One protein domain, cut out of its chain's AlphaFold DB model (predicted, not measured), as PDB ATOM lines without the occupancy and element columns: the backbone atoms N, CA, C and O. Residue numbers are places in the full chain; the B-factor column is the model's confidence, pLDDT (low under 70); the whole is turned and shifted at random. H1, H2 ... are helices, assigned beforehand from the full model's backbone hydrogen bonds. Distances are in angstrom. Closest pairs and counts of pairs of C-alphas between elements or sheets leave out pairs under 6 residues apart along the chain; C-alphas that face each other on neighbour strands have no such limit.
ATOM      1  N   TYR A 115      22.795  64.812  53.555       92.31
ATOM      2  CA  TYR A 115      23.870  65.205  54.448       92.31
ATOM      3  C   TYR A 115      23.634  66.642  54.893       92.31
ATOM      4  O   TYR A 115      23.228  67.485  54.095       92.31
ATOM      5  N   GLY A 116      23.836  66.916  56.178       92.00
ATOM      6  CA  GLY A 116      23.510  68.207  56.771       92.00
ATOM      7  C   GLY A 116      24.167  68.405  58.129       92.00
ATOM      8  O   GLY A 116      24.679  67.467  58.743       92.00
ATOM      9  N   ILE A 117      24.084  69.631  58.643       91.97
ATOM     10  CA  ILE A 117      24.648  70.011  59.948       91.97
ATOM     11  C   ILE A 117      24.087  69.143  61.087       91.97
ATOM     12  O   ILE A 117      24.818  68.776  62.004       91.97
ATOM     13  N   LEU A 118      22.808  68.755  61.030       91.19
ATOM     14  CA  LEU A 118      22.213  67.889  62.053       91.19
ATOM     15  C   LEU A 118      22.801  66.476  62.056       91.19
ATOM     16  O   LEU A 118      22.920  65.884  63.128       91.19
ATOM     17  N   THR A 119      23.200  65.950  60.895       91.45
ATOM     18  CA  THR A 119      23.908  64.666  60.806       91.45
ATOM     19  C   THR A 119      25.246  64.771  61.532       91.45
ATOM     20  O   THR A 119      25.497  63.990  62.446       91.45
ATOM     21  N   LEU A 120      26.024  65.821  61.244       90.63
ATOM     22  CA  LEU A 120      27.301  66.098  61.911       90.63
ATOM     23  C   LEU A 120      27.157  66.236  63.434       90.63
ATOM     24  O   LEU A 120      27.946  65.681  64.199       90.63
ATOM     25  N   ILE A 121      26.145  66.978  63.896       92.98
ATOM     26  CA  ILE A 121      25.891  67.162  65.331       92.98
ATOM     27  C   ILE A 121      25.490  65.835  65.975       92.98
ATOM     28  O   ILE A 121      26.010  65.493  67.034       92.98
ATOM     29  N   ARG A 122      24.598  65.066  65.341       91.73
ATOM     30  CA  ARG A 122      24.156  63.764  65.854       91.73
ATOM     31  C   ARG A 122      25.321  62.785  65.962       91.73
ATOM     32  O   ARG A 122      25.434  62.097  66.974       91.73
ATOM     33  N   GLU A 123      26.184  62.736  64.956       92.81
ATOM     34  CA  GLU A 123      27.385  61.902  64.965       92.81
ATOM     35  C   GLU A 123      28.343  62.313  66.080       92.81
ATOM     36  O   GLU A 123      28.774  61.455  66.851       92.81
ATOM     37  N   ARG A 124      28.607  63.618  66.238       93.36
ATOM     38  CA  ARG A 124      29.446  64.135  67.326       93.36
ATOM     39  C   ARG A 124      28.886  63.751  68.693       93.36
ATOM     40  O   ARG A 124      29.593  63.106  69.464       93.36
ATOM     41  N   VAL A 125      27.615  64.054  68.954       93.80
ATOM     42  CA  VAL A 125      26.945  63.723  70.223       93.80
ATOM     43  C   VAL A 125      26.970  62.213  70.479       93.80
ATOM     44  O   VAL A 125      27.278  61.774  71.584       93.80
ATOM     45  N   SER A 126      26.713  61.395  69.454       93.25
ATOM     46  CA  SER A 126      26.773  59.934  69.573       93.25
ATOM     47  C   SER A 126      28.188  59.440  69.888       93.25
ATOM     48  O   SER A 126      28.359  58.538  70.707       93.25
ATOM     49  N   SER A 127      29.208  60.023  69.258       92.98
ATOM     50  CA  SER A 127      30.607  59.648  69.474       92.98
ATOM     51  C   SER A 127      31.095  60.012  70.877       92.98
ATOM     52  O   SER A 127      31.727  59.183  71.529       92.98
ATOM     53  N   GLU A 128      30.724  61.192  71.378       92.85
ATOM     54  CA  GLU A 128      31.052  61.654  72.729       92.85
ATOM     55  C   GLU A 128      30.364  60.778  73.779       92.85
ATOM     56  O   GLU A 128      31.010  60.297  74.707       92.85
ATOM     57  N   MET A 129      29.080  60.460  73.584       88.93
ATOM     58  CA  MET A 129      28.351  59.557  74.475       88.93
ATOM     59  C   MET A 129      28.984  58.159  74.515       88.93
ATOM     60  O   MET A 129      29.113  57.565  75.584       88.93
ATOM     61  N   LYS A 130      29.418  57.627  73.365       89.66
ATOM     62  CA  LYS A 130      30.122  56.336  73.300       89.66
ATOM     63  C   LYS A 130      31.491  56.392  73.974       89.66
ATOM     64  O   LYS A 130      31.866  55.417  74.624       89.66
ATOM     65  N   ALA A 131      32.224  57.494  73.825       89.88
ATOM     66  CA  ALA A 131      33.516  57.692  74.475       89.88
ATOM     67  C   ALA A 131      33.363  57.710  76.002       89.88
ATOM     68  O   ALA A 131      34.002  56.906  76.678       89.88
ATOM     69  N   LEU A 132      32.422  58.507  76.520       86.34
ATOM     70  CA  LEU A 132      32.087  58.548  77.946       86.34
ATOM     71  C   LEU A 132      31.633  57.179  78.457       86.34
ATOM     72  O   LEU A 132      32.093  56.718  79.497       86.34
ATOM     73  N   ASN A 133      30.784  56.473  77.704       82.75
ATOM     74  CA  ASN A 133      30.364  55.126  78.081       82.75
ATOM     75  C   ASN A 133      31.542  54.143  78.116       82.75
ATOM     76  O   ASN A 133      31.571  53.274  78.974       82.75
ATOM     77  N   LYS A 134      32.520  54.262  77.210       84.62
ATOM     78  CA  LYS A 134      33.705  53.394  77.198       84.62
ATOM     79  C   LYS A 134      34.614  53.669  78.395       84.62
ATOM     80  O   LYS A 134      35.048  52.714  79.032       84.62
ATOM     81  N   GLU A 135      34.862  54.936  78.716       81.24
ATOM     82  CA  GLU A 135      35.607  55.347  79.917       81.24
ATOM     83  C   GLU A 135      34.924  54.850  81.191       81.24
ATOM     84  O   GLU A 135      35.578  54.341  82.099       81.24
ATOM     85  N   LEU A 136      33.593  54.915  81.212       72.36
ATOM     86  CA  LEU A 136      32.791  54.399  82.305       72.36
ATOM     87  C   LEU A 136      32.646  52.875  82.268       72.36
ATOM     88  O   LEU A 136      32.377  52.317  83.311       72.36
ATOM     89  N   SER A 137      32.836  52.160  81.155       62.48
ATOM     90  CA  SER A 137      32.481  50.727  81.016       62.48
ATOM     91  C   SER A 137      33.301  49.725  81.854       62.48
ATOM     92  O   SER A 137      33.119  48.518  81.710       62.48
ATOM     93  N   GLY A 138      34.137  50.197  82.783       62.47
ATOM     94  CA  GLY A 138      34.604  49.413  83.937       62.47
ATOM     95  C   GLY A 138      33.770  49.575  85.226       62.47
ATOM     96  O   GLY A 138      33.920  48.781  86.148       62.47
ATOM     97  N   SER A 139      32.904  50.586  85.318       64.88
ATOM     98  CA  SER A 139      32.151  50.990  86.519       64.88
ATOM     99  C   SER A 139      30.924  51.884  86.221       64.88
ATOM    100  O   SER A 139      30.528  52.701  87.051       64.88
ATOM    101  N   GLY A 140      30.369  51.804  85.012       67.89
ATOM    102  CA  GLY A 140      29.420  52.762  84.445       67.89
ATOM    103  C   GLY A 140      27.994  52.228  84.375       67.89
ATOM    104  O   GLY A 140      27.827  51.029  84.147       67.89
ATOM    105  N   PRO A 141      26.970  53.089  84.517       69.11
ATOM    106  CA  PRO A 141      25.585  52.664  84.401       69.11
ATOM    107  C   PRO A 141      25.274  52.168  82.981       69.11
ATOM    108  O   PRO A 141      25.517  52.850  81.987       69.11
ATOM    109  N   THR A 142      24.731  50.960  82.899       75.05
ATOM    110  CA  THR A 142      24.241  50.309  81.681       75.05
ATOM    111  C   THR A 142      23.039  51.050  81.083       75.05
ATOM    112  O   THR A 142      22.422  51.891  81.731       75.05
ATOM    113  N   VAL A 143      22.630  50.710  79.854       75.73
ATOM    114  CA  VAL A 143      21.408  51.278  79.241       75.73
ATOM    115  C   VAL A 143      20.173  51.066  80.129       75.73
ATOM    116  O   VAL A 143      19.320  51.947  80.204       75.73
ATOM    117  N   SER A 144      20.094  49.939  80.844       78.44
ATOM    118  CA  SER A 144      19.050  49.704  81.847       78.44
ATOM    119  C   SER A 144      19.145  50.661  83.033       78.44
ATOM    120  O   SER A 144      18.120  51.174  83.470       78.44
ATOM    121  N   ASP A 145      20.351  50.962  83.515       83.38
ATOM    122  CA  ASP A 145      20.541  51.914  84.614       83.38
ATOM    123  C   ASP A 145      20.168  53.338  84.180       83.38
ATOM    124  O   ASP A 145      19.487  54.056  84.908       83.38
ATOM    125  N   ILE A 146      20.524  53.721  82.949       80.15
ATOM    126  CA  ILE A 146      20.123  54.998  82.341       80.15
ATOM    127  C   ILE A 146      18.595  55.080  82.214       80.15
ATOM    128  O   ILE A 146      18.000  56.112  82.527       80.15
ATOM    129  N   PHE A 147      17.935  53.998  81.787       83.14
ATOM    130  CA  PHE A 147      16.474  53.946  81.723       83.14
ATOM    131  C   PHE A 147      15.840  54.174  83.102       83.14
ATOM    132  O   PHE A 147      14.906  54.966  83.216       83.14
ATOM    133  N   LEU A 148      16.377  53.546  84.154       86.09
ATOM    134  CA  LEU A 148      15.911  53.755  85.527       86.09
ATOM    135  C   LEU A 148      16.131  55.199  86.000       86.09
ATOM    136  O   LEU A 148      15.250  55.756  86.656       86.09
ATOM    137  N   MET A 149      17.247  55.835  85.623       83.70
ATOM    138  CA  MET A 149      17.481  57.257  85.903       83.70
ATOM    139  C   MET A 149      16.411  58.140  85.245       83.70
ATOM    140  O   MET A 149      15.803  58.966  85.926       83.70
ATOM    141  N   PHE A 150      16.103  57.933  83.962       88.55
ATOM    142  CA  PHE A 150      15.058  58.704  83.279       88.55
ATOM    143  C   PHE A 150      13.653  58.444  83.835       88.55
ATOM    144  O   PHE A 150      12.857  59.376  83.950       88.55
ATOM    145  N   ASP A 151      13.341  57.202  84.201       90.10
ATOM    146  CA  ASP A 151      12.045  56.855  84.785       90.10
ATOM    147  C   ASP A 151      11.879  57.459  86.193       90.10
ATOM    148  O   ASP A 151      10.796  57.930  86.543       90.10
ATOM    149  N   SER A 152      12.964  57.542  86.976       90.72
ATOM    150  CA  SER A 152      12.964  58.244  88.267       90.72
ATOM    151  C   SER A 152      12.691  59.744  88.105       90.72
ATOM    152  O   SER A 152      11.754  60.257  88.715       90.72
ATOM    153  N   ALA A 153      13.398  60.415  87.188       91.19
ATOM    154  CA  ALA A 153      13.204  61.836  86.903       91.19
ATOM    155  C   ALA A 153      11.788  62.130  86.377       91.19
ATOM    156  O   ALA A 153      11.157  63.112  86.768       91.19
ATOM    157  N   ARG A 154      11.237  61.246  85.532       86.26
ATOM    158  CA  ARG A 154       9.845  61.344  85.069       86.26
ATOM    159  C   ARG A 154       8.854  61.252  86.233       86.26
ATOM    160  O   ARG A 154       7.880  62.003  86.235       86.26
ATOM    161  N   ARG A 155       9.062  60.344  87.193       85.90
ATOM    162  CA  ARG A 155       8.166  60.192  88.353       85.90
ATOM    163  C   ARG A 155       8.195  61.406  89.278       85.90
ATOM    164  O   ARG A 155       7.135  61.804  89.752       85.90
ATOM    165  N   GLU A 156       9.357  62.019  89.482       86.95
ATOM    166  CA  GLU A 156       9.473  63.251  90.274       86.95
ATOM    167  C   GLU A 156       8.725  64.420  89.625       86.95
ATOM    168  O   GLU A 156       7.912  65.072  90.279       86.95
ATOM    169  N   ILE A 157       8.917  64.636  88.318       81.90
ATOM    170  CA  ILE A 157       8.211  65.693  87.578       81.90
ATOM    171  C   ILE A 157       6.694  65.462  87.601       81.90
ATOM    172  O   ILE A 157       5.932  66.399  87.833       81.90
ATOM    173  N   PHE A 158       6.239  64.222  87.400       78.66
ATOM    174  CA  PHE A 158       4.813  63.897  87.459       78.66
ATOM    175  C   PHE A 158       4.221  64.167  88.852       78.66
ATOM    176  O   PHE A 158       3.107  64.669  88.954       78.66
ATOM    177  N   GLY A 159       4.982  63.904  89.921       81.12
ATOM    178  CA  GLY A 159       4.582  64.239  91.289       81.12
ATOM    179  C   GLY A 159       4.414  65.742  91.534       81.12
ATOM    180  O   GLY A 159       3.490  66.128  92.237       81.12
ATOM    181  N   ILE A 160       5.256  66.588  90.928       82.70
ATOM    182  CA  ILE A 160       5.172  68.057  91.049       82.70
ATOM    183  C   ILE A 160       3.992  68.627  90.253       82.70
ATOM    184  O   ILE A 160       3.363  69.585  90.684       82.70
ATOM    185  N   ILE A 161       3.699  68.064  89.078       74.08
ATOM    186  CA  ILE A 161       2.618  68.560  88.209       74.08
ATOM    187  C   ILE A 161       1.239  68.107  88.712       74.08
ATOM    188  O   ILE A 161       0.247  68.798  88.484       74.08
ATOM    189  N   CYS A 162       1.154  66.941  89.359       68.84
ATOM    190  CA  CYS A 162      -0.116  66.335  89.766       68.84
ATOM    191  C   CYS A 162      -0.415  66.389  91.276       68.84
ATOM    192  O   CYS A 162      -1.456  65.863  91.676       68.84
ATOM    193  N   GLY A 163       0.465  66.970  92.097       55.47
ATOM    194  CA  GLY A 163       0.244  67.207  93.531       55.47
ATOM    195  C   GLY A 163      -0.143  68.648  93.812       55.47
ATOM    196  O   GLY A 163      -1.113  68.846  94.578       55.47
TER     197      GLY A 163
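This is residues 115 to 163 of the 163 residues of the protein "Peptidase_M13_N domain-containing protein" of Dracunculus medinensis (UniProt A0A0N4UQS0). Two helices of equal residue count, H1 and H2, form an open V, with the link between them at its point and the space between the arms empty. The printed part has 49 residues, with H1 then H2 along the chain and no named strand; the class is all helix. It is extended, with a radius of gyration of the C-alphas of 15.4 A, and flat, spanning 44 by 33 by 11 A.

H1, residues 117 to 136, is 28.5 A long and begins at C-alpha 117 (24.648, 70.011, 59.948). H2, residues 143 to 162, is 28.3 A long and ends at C-alpha 162 (-0.116, 66.335, 89.766).

H1 and H2 are apart, with no C-alpha of the one within 8 A of the other. A short link of 6 residues joins them. In both helices every O i to N i+4 pair is within hydrogen-bond range.

The C-alphas farthest apart, of Tyr 115 and Gly 163, are 45.7 A apart. The printed part has no cut. Mean pLDDT of the printed part is 83.3; residues 137 to 141 and 162 to 163 are under 70.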